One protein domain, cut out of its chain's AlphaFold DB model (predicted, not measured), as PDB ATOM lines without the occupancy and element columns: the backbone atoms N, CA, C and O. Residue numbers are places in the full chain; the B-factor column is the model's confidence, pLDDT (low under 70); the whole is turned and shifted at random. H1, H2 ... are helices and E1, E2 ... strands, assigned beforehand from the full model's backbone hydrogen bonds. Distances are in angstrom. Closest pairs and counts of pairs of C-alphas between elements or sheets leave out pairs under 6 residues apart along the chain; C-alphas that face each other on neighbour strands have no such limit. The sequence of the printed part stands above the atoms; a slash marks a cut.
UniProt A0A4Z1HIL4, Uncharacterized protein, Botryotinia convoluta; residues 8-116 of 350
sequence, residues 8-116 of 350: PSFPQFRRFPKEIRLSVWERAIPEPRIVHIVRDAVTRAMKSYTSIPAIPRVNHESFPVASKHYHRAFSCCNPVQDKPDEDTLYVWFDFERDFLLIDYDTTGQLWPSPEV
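This is residues 8 to 116 of the 350 residues of an uncharacterized protein of Botryotinia convoluta (UniProt A0A4Z1HIL4). Two small sheets face each other as a little sandwich at one end of an elongated model, and a cluster of three helices, H1, H2 and H3, makes the other end. One sheet has three strands, E2, E1 and E5, the other is the hairpin E3 and E4; residues 80 to 85 stick out as a loop and residues 110 to 116 as a tail. The printed part has 109 residues with three named helices and five named strands, in the order H1 E1 E2 H2 H3 E3 E4 E5, and under half of its residues are in named elements. The class is mixed, helices and strands; the larger sheet, in the order E2 E1 E5, is mixed and the smaller antiparallel. The whole is loose, with a radius of gyration of the C-alphas of 17.3 A and spans of 54 by 37 by 29 A.

Start at H1, residues 18 to 28, which touches H3, residues 62 to 66; their closest C-alphas, Trp 25 and Ser 62, are 5.8 A apart. H3 also touches H2, residues 55 to 58, where the closest C-alphas, Pro 56 and Phe 63, are 4.3 A apart. H1 and H2 are close but not clearly touching. In H1 and H3 every O i to N i+4 pair is within hydrogen-bond range; H2 is too short for such a pair. Next find E1, residues 34 to 39, an inner strand, and E2, residues 46 to 48, which form an antiparallel hairpin with N 38 and O 47 at 2.8 A. On the other side of E1, E5, residues 99 to 103, is parallel to it, with N 35 and O 99 at 2.8 A. The hairpin of E3, residues 70 to 75, and E4, residues 90 to 94, is antiparallel, with N 71 and O 93 at 2.9 A. The two sheets form a sandwich, two sheets face to face; the parts that face each other are 10.1 A centre to centre and their best planes 17 degrees apart, and the closest C-alphas of E1 and E4, those of Val 35 and Phe 93, are 7.4 A apart. The three helices are not on the three-stranded sheet.

Find C-alpha 18 at (13.681, 17.685, 98.423); from there H1 runs 15.2 A to C-alpha 28. E1 begins at C-alpha 34, at (-9.544, 4.952, 81.105), and runs 15.9 A; E2 covers 6.8 A, H2 5.3 A and H3 6.1 A. E3 runs 14.2 A, E4 12.7 A, and E5 12.8 A to C-alpha 103 at (-20.524, 0.259, 81.594).

The two C-alphas farthest apart, Pro 17 and Thr 107, are 53.9 A apart. The printed part has no cut, and the link E3 to E4, 14 residues, is long. Look for pLDDT under 70 in residues 8 to 11, 78 to 85, 87 to 88 and 105 to 116; the mean of the printed part is 84.0.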
ATOM      1  N   PRO A   8      17.136  -5.056  95.766       55.53
ATOM      2  CA  PRO A   8      17.864  -3.812  95.592       55.53
ATOM      3  C   PRO A   8      16.960  -2.684  96.087       55.53
ATOM      4  O   PRO A   8      16.123  -2.157  95.359       55.53
ATOM      5  N   SER A   9      17.078  -2.337  97.372       59.03
ATOM      6  CA  SER A   9      16.478  -1.116  97.887       59.03
ATOM      7  C   SER A   9      17.132   0.006  97.104       59.03
ATOM      8  O   SER A   9      18.349  -0.016  96.960       59.03
ATOM      9  N   PHE A  10      16.358   0.941  96.564       63.78
ATOM     10  CA  PHE A  10      16.878   2.119  95.878       63.78
ATOM     11  C   PHE A  10      17.426   3.070  96.962       63.78
ATOM     12  O   PHE A  10      16.700   3.948  97.440       63.78
ATOM     13  N   PRO A  11      18.666   2.885  97.465       62.84
ATOM     14  CA  PRO A  11      19.043   3.311  98.814       62.84
ATOM     15  C   PRO A  11      19.287   4.820  98.887       62.84
ATOM     16  O   PRO A  11      19.524   5.379  99.956       62.84
ATOM     17  N   GLN A  12      19.258   5.492  97.736       82.00
ATOM     18  CA  GLN A  12      19.666   6.877  97.587       82.00
ATOM     19  C   GLN A  12      18.505   7.827  97.320       82.00
ATOM     20  O   GLN A  12      18.729   9.031  97.391       82.00
ATOM     21  N   PHE A  13      17.269   7.348  97.098       87.50
ATOM     22  CA  PHE A  13      16.162   8.270  96.810       87.50
ATOM     23  C   PHE A  13      15.999   9.310  97.921       87.50
ATOM     24  O   PHE A  13      15.897  10.493  97.640       87.50
ATOM     25  N   ARG A  14      16.103   8.891  99.190       88.06
ATOM     26  CA  ARG A  14      16.023   9.782 100.362       88.06
ATOM     27  C   ARG A  14      17.208  10.747 100.515       88.06
ATOM     28  O   ARG A  14      17.113  11.665 101.318       88.06
ATOM     29  N   ARG A  15      18.321  10.529  99.804       93.25
ATOM     30  CA  ARG A  15      19.519  11.384  99.870       93.25
ATOM     31  C   ARG A  15      19.456  12.569  98.909       93.25
ATOM     32  O   ARG A  15      20.239  13.499  99.069       93.25
ATOM     33  N   PHE A  16      18.561  12.546  97.923       93.75
ATOM     34  CA  PHE A  16      18.399  13.677  97.017       93.75
ATOM     35  C   PHE A  16      17.789  14.893  97.735       93.75
ATOM     36  O   PHE A  16      16.951  14.718  98.630       93.75
ATOM     37  N   PRO A  17      18.146  16.123  97.314       96.12
ATOM     38  CA  PRO A  17      17.438  17.330  97.728       96.12
ATOM     39  C   PRO A  17      15.928  17.182  97.532       96.12
ATOM     40  O   PRO A  17      15.466  16.473  96.631       96.12
ATOM     41  N   LYS A  18      15.144  17.827  98.400       95.50
ATOM     42  CA  LYS A  18      13.681  17.685  98.423       95.50
ATOM     43  C   LYS A  18      13.062  18.026  97.069       95.50
ATOM     44  O   LYS A  18      12.158  17.330  96.626       95.50
ATOM     45  N   GLU A  19      13.588  19.041  96.403       96.62
ATOM     46  CA  GLU A  19      13.136  19.548  95.111       96.62
ATOM     47  C   GLU A  19      13.230  18.453  94.045       96.62
ATOM     48  O   GLU A  19      12.251  18.162  93.367       96.62
ATOM     49  N   ILE A  20      14.371  17.762  93.981       96.38
ATOM     50  CA  ILE A  20      14.593  16.663  93.036       96.38
ATOM     51  C   ILE A  20      13.641  15.500  93.320       96.38
ATOM     52  O   ILE A  20      13.065  14.938  92.392       96.38
ATOM     53  N   ARG A  21      13.431  15.151  94.594       95.94
ATOM     54  CA  ARG A  21      12.513  14.066  94.979       95.94
ATOM     55  C   ARG A  21      11.073  14.382  94.582       95.94
ATOM     56  O   ARG A  21      10.395  13.510  94.046       95.94
ATOM     57  N   LEU A  22      10.630  15.622  94.786       96.19
ATOM     58  CA  LEU A  22       9.308  16.078  94.352       96.19
ATOM     59  C   LEU A  22       9.175  16.063  92.825       96.19
ATOM     60  O   LEU A  22       8.189  15.531  92.327       96.19
ATOM     61  N   SER A  23      10.181  16.536  92.081       97.12
ATOM     62  CA  SER A  23      10.173  16.467  90.612       97.12
ATOM     63  C   SER A  23      10.140  15.031  90.081       97.12
ATOM     64  O   SER A  23       9.529  14.772  89.045       97.12
ATOM     65  N   VAL A  24      10.770  14.076  90.776       96.38
ATOM     66  CA  VAL A  24      10.650  12.650  90.431       96.38
ATOM     67  C   VAL A  24       9.214  12.168  90.635       96.38
ATOM     68  O   VAL A  24       8.694  11.487  89.758       96.38
ATOM     69  N   TRP A  25       8.547  12.543  91.731       97.00
ATOM     70  CA  TRP A  25       7.141  12.178  91.943       97.00
ATOM     71  C   TRP A  25       6.195  12.812  90.926       97.00
ATOM     72  O   TRP A  25       5.281  12.135  90.469       97.00
ATOM     73  N   GLU A  26       6.431  14.067  90.536       96.44
ATOM     74  CA  GLU A  26       5.645  14.753  89.501       96.44
ATOM     75  C   GLU A  26       5.775  14.054  88.144       96.44
ATOM     76  O   GLU A  26       4.785  13.869  87.443       96.44
ATOM     77  N   ARG A  27       6.979  13.587  87.795       96.12
ATOM     78  CA  ARG A  27       7.204  12.799  86.573       96.12
ATOM     79  C   ARG A  27       6.718  11.362  86.669       96.12
ATOM     80  O   ARG A  27       6.474  10.743  85.643       96.12
ATOM     81  N   ALA A  28       6.613  10.823  87.880       95.94
ATOM     82  CA  ALA A  28       6.103   9.478  88.090       95.94
ATOM     83  C   ALA A  28       4.583   9.403  87.911       95.94
ATOM     84  O   ALA A  28       4.085   8.284  87.806       95.94
ATOM     85  N   ILE A  29       3.860  10.540  87.904       96.06
ATOM     86  CA  ILE A  29       2.403  10.587  87.699       96.06
ATOM     87  C   ILE A  29       2.047   9.775  86.446       96.06
ATOM     88  O   ILE A  29       2.661  10.001  85.402       96.06
ATOM     89  N   PRO A  30       1.080   8.839  86.522       94.00
ATOM     90  CA  PRO A  30       0.755   7.981  85.399       94.00
ATOM     91  C   PRO A  30       0.309   8.802  84.190       94.00
ATOM     92  O   PRO A  30      -0.124   9.958  84.300       94.00
ATOM     93  N   GLU A  31       0.393   8.177  83.027       95.50
ATOM     94  CA  GLU A  31      -0.244   8.688  81.821       95.50
ATOM     95  C   GLU A  31      -1.779   8.698  81.958       95.50
ATOM     96  O   GLU A  31      -2.324   7.988  82.814       95.50
ATOM     97  N   PRO A  32      -2.478   9.515  81.142       96.25
ATOM     98  CA  PRO A  32      -3.933   9.478  81.033       96.25
ATOM     99  C   PRO A  32      -4.445   8.043  80.892       96.25
ATOM    100  O   PRO A  32      -3.913   7.266  80.101       96.25
ATOM    101  N   ARG A  33      -5.488   7.683  81.642       94.94
ATOM    102  CA  ARG A  33      -6.044   6.321  81.623       94.94
ATOM    103  C   ARG A  33      -7.561   6.321  81.549       94.94
ATOM    104  O   ARG A  33      -8.226   7.281  81.932       94.94
ATOM    105  N   ILE A  34      -8.106   5.200  81.093       96.19
ATOM    106  CA  ILE A  34      -9.544   4.952  81.105       96.19
ATOM    107  C   ILE A  34      -9.904   4.340  82.455       96.19
ATOM    108  O   ILE A  34      -9.498   3.224  82.778       96.19
ATOM    109  N   VAL A  35     -10.668   5.080  83.248       96.00
ATOM    110  CA  VAL A  35     -11.240   4.607  84.501       96.00
ATOM    111  C   VAL A  35     -12.569   3.934  84.193       96.00
ATOM    112  O   VAL A  35     -13.580   4.587  83.934       96.00
ATOM    113  N   HIS A  36     -12.545   2.606  84.196       94.31
ATOM    114  CA  HIS A  36     -13.699   1.763  83.925       94.31
ATOM    115  C   HIS A  36     -14.497   1.482  85.203       94.31
ATOM    116  O   HIS A  36     -14.014   0.801  86.117       94.31
ATOM    117  N   ILE A  37     -15.728   1.995  85.242       93.12
ATOM    118  CA  ILE A  37     -16.722   1.747  86.283       93.12
ATOM    119  C   ILE A  37     -17.850   0.905  85.694       93.12
ATOM    120  O   ILE A  37     -18.460   1.282  84.701       93.12
ATOM    121  N   VAL A  38     -18.167  -0.205  86.349       91.81
ATOM    122  CA  VAL A  38     -19.261  -1.097  85.967       91.81
ATOM    123  C   VAL A  38     -20.342  -1.050  87.030       91.81
ATOM    124  O   VAL A  38     -20.058  -1.119  88.233       91.81
ATOM    125  N   ARG A  39     -21.598  -0.975  86.594       89.38
ATOM    126  CA  ARG A  39     -22.745  -1.129  87.485       89.38
ATOM    127  C   ARG A  39     -23.099  -2.605  87.635       89.38
ATOM    128  O   ARG A  39     -23.536  -3.247  86.692       89.38
ATOM    129  N   ASP A  40     -22.964  -3.132  88.844       84.62
ATOM    130  CA  ASP A  40     -23.361  -4.499  89.175       84.62
ATOM    131  C   ASP A  40     -24.884  -4.664  89.021       84.62
ATOM    132  O   ASP A  40     -25.656  -3.966  89.681       84.62
ATOM    133  N   ALA A  41     -25.339  -5.570  88.152       84.81
ATOM    134  CA  ALA A  41     -26.761  -5.716  87.824       84.81
ATOM    135  C   ALA A  41     -27.631  -6.122  89.032       84.81
ATOM    136  O   ALA A  41     -28.784  -5.698  89.146       84.81
ATOM    137  N   VAL A  42     -27.077  -6.922  89.951       84.88
ATOM    138  CA  VAL A  42     -27.810  -7.490  91.093       84.88
ATOM    139  C   VAL A  42     -27.912  -6.473  92.224       84.88
ATOM    140  O   VAL A  42     -28.994  -6.187  92.731       84.88
ATOM    141  N   THR A  43     -26.776  -5.906  92.616       85.62
ATOM    142  CA  THR A  43     -26.677  -5.007  93.772       85.62
ATOM    143  C   THR A  43     -26.887  -3.544  93.398       85.62
ATOM    144  O   THR A  43     -27.078  -2.707  94.278       85.62
ATOM    145  N   ARG A  44     -26.857  -3.222  92.097       84.44
ATOM    146  CA  ARG A  44     -26.826  -1.860  91.536       84.44
ATOM    147  C   ARG A  44     -25.635  -1.025  92.011       84.44
ATOM    148  O   ARG A  44     -25.629   0.183  91.758       84.44
ATOM    149  N   ALA A  45     -24.660  -1.643  92.679       86.00
ATOM    150  CA  ALA A  45     -23.456  -0.991  93.164       86.00
ATOM    151  C   ALA A  45     -22.509  -0.678  92.000       86.00
ATOM    152  O   ALA A  45     -22.400  -1.453  91.052       86.00
ATOM    153  N   MET A  46     -21.816   0.454  92.079       87.38
ATOM    154  CA  MET A  46     -20.776   0.819  91.119       87.38
ATOM    155  C   MET A  46     -19.442   0.224  91.569       87.38
ATOM    156  O   MET A  46     -19.017   0.457  92.701       87.38
ATOM    157  N   LYS A  47     -18.769  -0.513  90.686       89.31
ATOM    158  CA  LYS A  47     -17.448  -1.106  90.922       89.31
ATOM    159  C   LYS A  47     -16.456  -0.554  89.909       89.31
ATOM    160  O   LYS A  47     -16.719  -0.591  88.714       89.31
ATOM    161  N   SER A  48     -15.311  -0.069  90.376       91.31
ATOM    162  CA  SER A  48     -14.192   0.269  89.497       91.31
ATOM    163  C   SER A  48     -13.328  -0.965  89.289       91.31
ATOM    164  O   SER A  48     -12.846  -1.547  90.258       91.31
ATOM    165  N   TYR A  49     -13.093  -1.329  88.031       89.00
ATOM    166  CA  TYR A  49     -12.083  -2.333  87.673       89.00
ATOM    167  C   TYR A  49     -10.697  -1.717  87.485       89.00
ATOM    168  O   TYR A  49      -9.702  -2.426  87.353       89.00
ATOM    169  N   THR A  50     -10.616  -0.386  87.493       91.81
ATOM    170  CA  THR A  50      -9.344   0.322  87.380       91.81
ATOM    171  C   THR A  50      -8.681   0.404  88.743       91.81
ATOM    172  O   THR A  50      -9.293   0.836  89.725       91.81
ATOM    173  N   SER A  51      -7.418  -0.011  88.798       90.94
ATOM    174  CA  SER A  51      -6.614   0.047  90.011       90.94
ATOM    175  C   SER A  51      -6.327   1.494  90.417       90.94
ATOM    176  O   SER A  51      -6.170   2.406  89.597       90.94
ATOM    177  N   ILE A  52      -6.256   1.720  91.725       91.44
ATOM    178  CA  ILE A  52      -5.846   3.012  92.277       91.44
ATOM    179  C   ILE A  52      -4.390   3.255  91.857       91.44
ATOM    180  O   ILE A  52      -3.592   2.317  91.947       91.44
ATOM    181  N   PRO A  53      -4.020   4.469  91.393       93.50
ATOM    182  CA  PRO A  53      -2.635   4.758  91.057       93.50
ATOM    183  C   PRO A  53      -1.742   4.400  92.242       93.50
ATOM    184  O   PRO A  53      -2.086   4.673  93.392       93.50
ATOM    185  N   ALA A  54      -0.586   3.795  91.980       93.12
ATOM    186  CA  ALA A  54       0.304   3.391  93.063       93.12
ATOM    187  C   ALA A  54       0.848   4.603  93.843       93.12
ATOM    188  O   ALA A  54       1.063   4.512  95.047       93.12
ATOM    189  N   ILE A  55       1.030   5.748  93.176       93.62
ATOM    190  CA  ILE A  55       1.757   6.925  93.688       93.62
ATOM    191  C   ILE A  55       1.168   7.510  94.975       93.62
ATOM    192  O   ILE A  55       1.951   7.704  95.907       93.62
ATOM    193  N   PRO A  56      -0.156   7.737  95.108       92.38
ATOM    194  CA  PRO A  56      -0.762   8.110  96.385       92.38
ATOM    195  C   PRO A  56      -0.392   7.194  97.563       92.38
ATOM    196  O   PRO A  56      -0.442   7.633  98.704       92.38
ATOM    197  N   ARG A  57      -0.020   5.931  97.308       90.44
ATOM    198  CA  ARG A  57       0.229   4.906  98.334       90.44
ATOM    199  C   ARG A  57       1.709   4.623  98.597       90.44
ATOM    200  O   ARG A  57       2.013   3.855  99.503       90.44
ATOM    201  N   VAL A  58       2.636   5.205  97.829       91.88
ATOM    202  CA  VAL A  58       4.067   4.867  97.955       91.88
ATOM    203  C   VAL A  58       4.665   5.412  99.253       91.88
ATOM    204  O   VAL A  58       5.314   4.670  99.986       91.88
ATOM    205  N   ASN A  59       4.508   6.711  99.533       92.19
ATOM    206  CA  ASN A  59       4.988   7.339 100.765       92.19
ATOM    207  C   ASN A  59       4.314   8.703 101.030       92.19
ATOM    208  O   ASN A  59       3.487   9.186 100.262       92.19
ATOM    209  N   HIS A  60       4.702   9.342 102.135       93.62
ATOM    210  CA  HIS A  60       4.153  10.626 102.574       93.62
ATOM    211  C   HIS A  60       4.532  11.825 101.685       93.62
ATOM    212  O   HIS A  60       3.867  12.851 101.760       93.62
ATOM    213  N   GLU A  61       5.586  11.737 100.867       95.44
ATOM    214  CA  GLU A  61       5.967  12.810  99.936       95.44
ATOM    215  C   GLU A  61       5.269  12.681  98.586       95.44
ATOM    216  O   GLU A  61       4.953  13.692  97.964       95.44
ATOM    217  N   SER A  62       5.011  11.451  98.141       95.62
ATOM    218  CA  SER A  62       4.324  11.187  96.880       95.62
ATOM    219  C   SER A  62       2.836  11.529  96.957       95.62
ATOM    220  O   SER A  62       2.273  12.010  95.978       95.62
ATOM    221  N   PHE A  63       2.206  11.344  98.121       95.25
ATOM    222  CA  PHE A  63       0.792  11.657  98.336       95.25
ATOM    223  C   PHE A  63       0.411  13.112  97.996       95.25
ATOM    224  O   PHE A  63      -0.443  13.282  97.128       95.25
ATOM    225  N   PRO A  64       1.023  14.161  98.587       96.88
ATOM    226  CA  PRO A  64       0.655  15.549  98.295       96.88
ATOM    227  C   PRO A  64       0.951  15.966  96.850       96.88
ATOM    228  O   PRO A  64       0.353  16.918  96.360       96.88
ATOM    229  N   VAL A  65       1.878  15.285  96.165       97.00
ATOM    230  CA  VAL A  65       2.127  15.499  94.734       97.00
ATOM    231  C   VAL A  65       0.994  14.886  93.914       97.00
ATOM    232  O   VAL A  65       0.380  15.576  93.106       97.00
ATOM    233  N   ALA A  66       0.655  13.620  94.166       96.38
ATOM    234  CA  ALA A  66      -0.416  12.929  93.456       96.38
ATOM    235  C   ALA A  66      -1.799  13.535  93.719       96.38
ATOM    236  O   ALA A  66      -2.615  13.590  92.805       96.38
ATOM    237  N   SER A  67      -2.064  14.032  94.930       95.50
ATOM    238  CA  SER A  67      -3.350  14.632  95.299       95.50
ATOM    239  C   SER A  67      -3.627  15.981  94.628       95.50
ATOM    240  O   SER A  67      -4.734  16.493  94.754       95.50
ATOM    241  N   LYS A  68      -2.639  16.583  93.947       96.81
ATOM    242  CA  LYS A  68      -2.864  17.747  93.070       96.81
ATOM    243  C   LYS A  68      -3.584  17.364  91.775       96.81
ATOM    244  O   LYS A  68      -4.236  18.215  91.188       96.81
ATOM    245  N   HIS A  69      -3.416  16.116  91.340       95.88
ATOM    246  CA  HIS A  69      -3.930  15.596  90.074       95.88
ATOM    247  C   HIS A  69      -5.134  14.683  90.302       95.88
ATOM    248  O   HIS A  69      -6.181  14.844  89.686       95.88
ATOM    249  N   TYR A  70      -5.006  13.739  91.235       96.12
ATOM    250  CA  TYR A  70      -6.038  12.755  91.512       96.12
ATOM    251  C   TYR A  70      -6.907  13.158  92.697       96.12
ATOM    252  O   TYR A  70      -6.420  13.397  93.805       96.12
ATOM    253  N   HIS A  71      -8.216  13.101  92.481       94.81
ATOM    254  CA  HIS A  71      -9.231  13.320  93.500       94.81
ATOM    255  C   HIS A  71     -10.005  12.030  93.779       94.81
ATOM    256  O   HIS A  71     -10.231  11.213  92.886       94.81
ATOM    257  N   ARG A  72     -10.457  11.856  95.025       93.25
ATOM    258  CA  ARG A  72     -11.429  10.814  95.384       93.25
ATOM    259  C   ARG A  72     -12.790  11.220  94.811       93.25
ATOM    260  O   ARG A  72     -13.459  12.070  95.390       93.25
ATOM    261  N   ALA A  73     -13.160  10.669  93.659       90.12
ATOM    262  CA  ALA A  73     -14.321  11.131  92.897       90.12
ATOM    263  C   ALA A  73     -15.581  10.296  93.158       90.12
ATOM    264  O   ALA A  73     -16.659  10.847  93.376       90.12
ATOM    265  N   PHE A  74     -15.450   8.967  93.161       85.06
ATOM    266  CA  PHE A  74     -16.593   8.055  93.226       85.06
ATOM    267  C   PHE A  74     -16.433   7.084  94.384       85.06
ATOM    268  O   PHE A  74     -15.365   6.499  94.546       85.06
ATOM    269  N   SER A  75     -17.496   6.899  95.167       83.62
ATOM    270  CA  SER A  75     -17.552   5.817  96.147       83.62
ATOM    271  C   SER A  75     -17.989   4.531  95.442       83.62
ATOM    272  O   SER A  75     -19.115   4.430  94.953       83.62
ATOM    273  N   CYS A  76     -17.087   3.561  95.358       77.56
ATOM    274  CA  CYS A  76     -17.366   2.194  94.964       77.56
ATOM    275  C   CYS A  76     -17.694   1.377  96.210       77.56
ATOM    276  O   CYS A  76     -16.820   0.977  96.978       77.56
ATOM    277  N   CYS A  77     -18.982   1.121  96.413       70.25
ATOM    278  CA  CYS A  77     -19.431   0.252  97.488       70.25
ATOM    279  C   CYS A  77     -19.125  -1.203  97.116       70.25
ATOM    280  O   CYS A  77     -19.677  -1.718  96.143       70.25
ATOM    281  N   ASN A  78     -18.316  -1.894  97.920       67.75
ATOM    282  CA  ASN A  78     -18.304  -3.353  97.915       67.75
ATOM    283  C   ASN A  78     -19.478  -3.846  98.772       67.75
ATOM    284  O   ASN A  78     -19.440  -3.677  99.988       67.75
ATOM    285  N   PRO A  79     -20.515  -4.474  98.187       62.19
ATOM    286  CA  PRO A  79     -21.724  -4.844  98.926       62.19
ATOM    287  C   PRO A  79     -21.517  -5.984  99.939       62.19
ATOM    288  O   PRO A  79     -22.447  -6.322 100.660       62.19
ATOM    289  N   VAL A  80     -20.328  -6.597  99.980       68.50
ATOM    290  CA  VAL A  80     -20.053  -7.836 100.734       68.50
ATOM    291  C   VAL A  80     -19.106  -7.616 101.927       68.50
ATOM    292  O   VAL A  80     -18.892  -8.532 102.710       68.50
ATOM    293  N   GLN A  81     -18.536  -6.419 102.107       63.81
ATOM    294  CA  GLN A  81     -17.657  -6.134 103.248       63.81
ATOM    295  C   GLN A  81     -18.350  -5.214 104.257       63.81
ATOM    296  O   GLN A  81     -18.530  -4.030 103.995       63.81
ATOM    297  N   ASP A  82     -18.668  -5.756 105.437       60.72
ATOM    298  CA  ASP A  82     -19.285  -5.027 106.562       60.72
ATOM    299  C   ASP A  82     -18.399  -3.903 107.132       60.72
ATOM    300  O   ASP A  82     -18.876  -3.023 107.849       60.72
ATOM    301  N   LYS A  83     -17.098  -3.913 106.814       66.88
ATOM    302  CA  LYS A  83     -16.155  -2.826 107.101       66.88
ATOM    303  C   LYS A  83     -15.214  -2.646 105.916       66.88
ATOM    304  O   LYS A  83     -14.189  -3.324 105.852       66.88
ATOM    305  N   PRO A  84     -15.571  -1.792 104.956       58.72
ATOM    306  CA  PRO A  84     -14.663  -1.481 103.873       58.72
ATOM    307  C   PRO A  84     -13.451  -0.701 104.396       58.72
ATOM    308  O   PRO A  84     -13.589   0.192 105.231       58.72
ATOM    309  N   ASP A  85     -12.268  -1.042 103.891       67.88
ATOM    310  CA  ASP A  85     -11.067  -0.229 104.071       67.88
ATOM    311  C   ASP A  85     -11.298   1.118 103.367       67.88
ATOM    312  O   ASP A  85     -11.583   1.136 102.161       67.88
ATOM    313  N   GLU A  86     -11.237   2.231 104.111       72.19
ATOM    314  CA  GLU A  86     -11.627   3.572 103.638       72.19
ATOM    315  C   GLU A  86     -10.933   3.950 102.323       72.19
ATOM    316  O   GLU A  86     -11.517   4.626 101.477       72.19
ATOM    317  N   ASP A  87      -9.712   3.460 102.101       67.88
ATOM    318  CA  ASP A  87      -8.916   3.773 100.916       67.88
ATOM    319  C   ASP A  87      -9.249   2.925  99.680       67.88
ATOM    320  O   ASP A  87      -8.786   3.246  98.582       67.88
ATOM    321  N   THR A  88     -10.030   1.852  99.823       68.50
ATOM    322  CA  THR A  88     -10.514   1.026  98.696       68.50
ATOM    323  C   THR A  88     -11.902   1.424  98.214       68.50
ATOM    324  O   THR A  88     -12.300   1.051  97.113       68.50
ATOM    325  N   LEU A  89     -12.610   2.225  99.010       80.50
ATOM    326  CA  LEU A  89     -13.940   2.714  98.673       80.50
ATOM    327  C   LEU A  89     -13.930   3.775  97.593       80.50
ATOM    328  O   LEU A  89     -14.957   3.988  96.969       80.50
ATOM    329  N   TYR A  90     -12.817   4.470  97.382       89.00
ATOM    330  CA  TYR A  90     -12.797   5.610  96.481       89.00
ATOM    331  C   TYR A  90     -12.041   5.313  95.196       89.00
ATOM    332  O   TYR A  90     -10.891   4.871  95.198       89.00
ATOM    333  N   VAL A  91     -12.680   5.655  94.085       91.75
ATOM    334  CA  VAL A  91     -12.025   5.766  92.789       91.75
ATOM    335  C   VAL A  91     -11.243   7.070  92.768       91.75
ATOM    336  O   VAL A  91     -11.806   8.155  92.935       91.75
ATOM    337  N   TRP A  92      -9.935   6.949  92.565       94.38
ATOM    338  CA  TRP A  92      -9.050   8.083  92.334       94.38
ATOM    339  C   TRP A  92      -9.077   8.444  90.851       94.38
ATOM    340  O   TRP A  92      -8.748   7.603  90.010       94.38
ATOM    341  N   PHE A  93      -9.472   9.676  90.551       96.25
ATOM    342  CA  PHE A  93      -9.722  10.161  89.197       96.25
ATOM    343  C   PHE A  93      -9.034  11.511  88.984       96.25
ATOM    344  O   PHE A  93      -9.158  12.404  89.828       96.25
ATOM    345  N   ASP A  94      -8.302  11.644  87.882       96.94
ATOM    346  CA  ASP A  94      -7.758  12.924  87.420       96.94
ATOM    347  C   ASP A  94      -8.739  13.548  86.422       96.94
ATOM    348  O   ASP A  94      -8.901  13.060  85.308       96.94
ATOM    349  N   PHE A  95      -9.416  14.627  86.819       95.81
ATOM    350  CA  PHE A  95     -10.455  15.254  85.994       95.81
ATOM    351  C   PHE A  95      -9.936  15.965  84.741       95.81
ATOM    352  O   PHE A  95     -10.744  16.330  83.886       95.81
ATOM    353  N   GLU A  96      -8.631  16.200  84.640       96.25
ATOM    354  CA  GLU A  96      -8.027  16.853  83.482       96.25
ATOM    355  C   GLU A  96      -7.508  15.839  82.464       96.25
ATOM    356  O   GLU A  96      -7.471  16.142  81.269       96.25
ATOM    357  N   ARG A  97      -7.107  14.651  82.930       95.06
ATOM    358  CA  ARG A  97      -6.382  13.665  82.120       95.06
ATOM    359  C   ARG A  97      -7.128  12.350  81.937       95.06
ATOM    360  O   ARG A  97      -7.028  11.768  80.864       95.06
ATOM    361  N   ASP A  98      -7.853  11.866  82.941       97.19
ATOM    362  CA  ASP A  98      -8.492  10.553  82.870       97.19
ATOM    363  C   ASP A  98      -9.811  10.598  82.086       97.19
ATOM    364  O   ASP A  98     -10.566  11.574  82.105       97.19
ATOM    365  N   PHE A  99     -10.121   9.481  81.430       96.62
ATOM    366  CA  PHE A  99     -11.394   9.259  80.754       96.62
ATOM    367  C   PHE A  99     -12.263   8.334  81.597       96.62
ATOM    368  O   PHE A  99     -11.793   7.311  82.087       96.62
ATOM    369  N   LEU A 100     -13.540   8.670  81.765       95.38
ATOM    370  CA  LEU A 100     -14.483   7.842  82.511       95.38
ATOM    371  C   LEU A 100     -15.293   6.972  81.548       95.38
ATOM    372  O   LEU A 100     -16.036   7.502  80.724       95.38
ATOM    373  N   LEU A 101     -15.191   5.650  81.688       94.88
ATOM    374  CA  LEU A 101     -16.047   4.691  80.995       94.88
ATOM    375  C   LEU A 101     -17.021   4.091  82.006       94.88
ATOM    376  O   LEU A 101     -16.592   3.427  82.950       94.88
ATOM    377  N   ILE A 102     -18.319   4.329  81.816       92.81
ATOM    378  CA  ILE A 102     -19.369   3.731  82.643       92.81
ATOM    379  C   ILE A 102     -20.068   2.653  81.826       92.81
ATOM    380  O   ILE A 102     -20.811   2.967  80.898       92.81
ATOM    381  N   ASP A 103     -19.842   1.397  82.193       91.50
ATOM    382  CA  ASP A 103     -20.524   0.259  81.594       91.50
ATOM    383  C   ASP A 103     -21.749  -0.114  82.436       91.50
ATOM    384  O   ASP A 103     -21.680  -0.462  83.625       91.50
ATOM    385  N   TYR A 104     -22.906   0.008  81.797       85.62
ATOM    386  CA  TYR A 104     -24.180  -0.418  82.341       85.62
ATOM    387  C   TYR A 104     -24.457  -1.829  81.845       85.62
ATOM    388  O   TYR A 104     -25.351  -2.037  81.022       85.62
ATOM    389  N   ASP A 105     -23.708  -2.800  82.362       69.94
ATOM    390  CA  ASP A 105     -24.010  -4.197  82.094       69.94
ATOM    391  C   ASP A 105     -25.386  -4.515  82.699       69.94
ATOM    392  O   ASP A 105     -25.580  -4.662  83.909       69.94
ATOM    393  N   THR A 106     -26.390  -4.548  81.829       56.78
ATOM    394  CA  THR A 106     -27.786  -4.811  82.193       56.78
ATOM    395  C   THR A 106     -28.024  -6.288  82.498       56.78
ATOM    396  O   THR A 106     -29.098  -6.644  82.984       56.78
ATOM    397  N   THR A 107     -27.029  -7.145  82.259       54.69
ATOM    398  CA  THR A 107     -27.196  -8.600  82.247       54.69
ATOM    399  C   THR A 107     -26.202  -9.369  83.112       54.69
ATOM    400  O   THR A 107     -26.447 -10.544  83.381       54.69
ATOM    401  N   GLY A 108     -25.123  -8.745  83.595       49.81
ATOM    402  CA  GLY A 108     -24.113  -9.422  84.420       49.81
ATOM    403  C   GLY A 108     -23.383 -10.552  83.685       49.81
ATOM    404  O   GLY A 108     -22.754 -11.401  84.318       49.81
ATOM    405  N   GLN A 109     -23.491 -10.585  82.357       53.59
ATOM    406  CA  GLN A 109     -22.653 -11.401  81.500       53.59
ATOM    407  C   GLN A 109     -21.601 -10.448  80.959       53.59
ATOM    408  O   GLN A 109     -21.930  -9.591  80.147       53.59
ATOM    409  N   LEU A 110     -20.355 -10.612  81.417       48.19
ATOM    410  CA  LEU A 110     -19.176 -10.034  80.775       48.19
ATOM    411  C   LEU A 110     -19.266 -10.375  79.289       48.19
ATOM    412  O   LEU A 110     -18.973 -11.503  78.887       48.19
ATOM    413  N   TRP A 111     -19.751  -9.436  78.484       46.31
ATOM    414  CA  TRP A 111     -19.775  -9.614  77.048       46.31
ATOM    415  C   TRP A 111     -18.320  -9.817  76.604       46.31
ATOM    416  O   TRP A 111     -17.425  -9.131  77.111       46.31
ATOM    417  N   PRO A 112     -18.040 -10.752  75.680       43.22
ATOM    418  CA  PRO A 112     -16.774 -10.687  74.968       43.22
ATOM    419  C   PRO A 112     -16.721  -9.310  74.290       43.22
ATOM    420  O   PRO A 112     -17.770  -8.787  73.906       43.22
ATOM    421  N   SER A 113     -15.534  -8.702  74.227       50.56
ATOM    422  CA  SER A 113     -15.360  -7.295  73.844       50.56
ATOM    423  C   SER A 113     -16.177  -6.907  72.596       50.56
ATOM    424  O   SER A 113     -16.461  -7.766  71.752       50.56
ATOM    425  N   PRO A 114     -16.550  -5.623  72.427       49.72
ATOM    426  CA  PRO A 114     -17.287  -5.157  71.250       49.72
ATOM    427  C   PRO A 114     -16.682  -5.632  69.915       49.72
ATOM    428  O   PRO A 114     -17.432  -5.924  68.982       49.72
ATOM    429  N   GLU A 115     -15.356  -5.816  69.842       50.78
ATOM    430  CA  GLU A 115     -14.681  -6.367  68.659       50.78
ATOM    431  C   GLU A 115     -15.051  -7.837  68.374       50.78
ATOM    432  O   GLU A 115     -15.237  -8.218  67.219       50.78
ATOM    433  N   VAL A 116     -15.220  -8.666  69.410       47.28
ATOM    434  CA  VAL A 116     -15.571 -10.092  69.283       47.28
ATOM    435  C   VAL A 116     -17.038 -10.276  68.884       47.28
ATOM    436  O   VAL A 116     -17.361 -11.166  68.093       47.28
TER     437      VAL A 116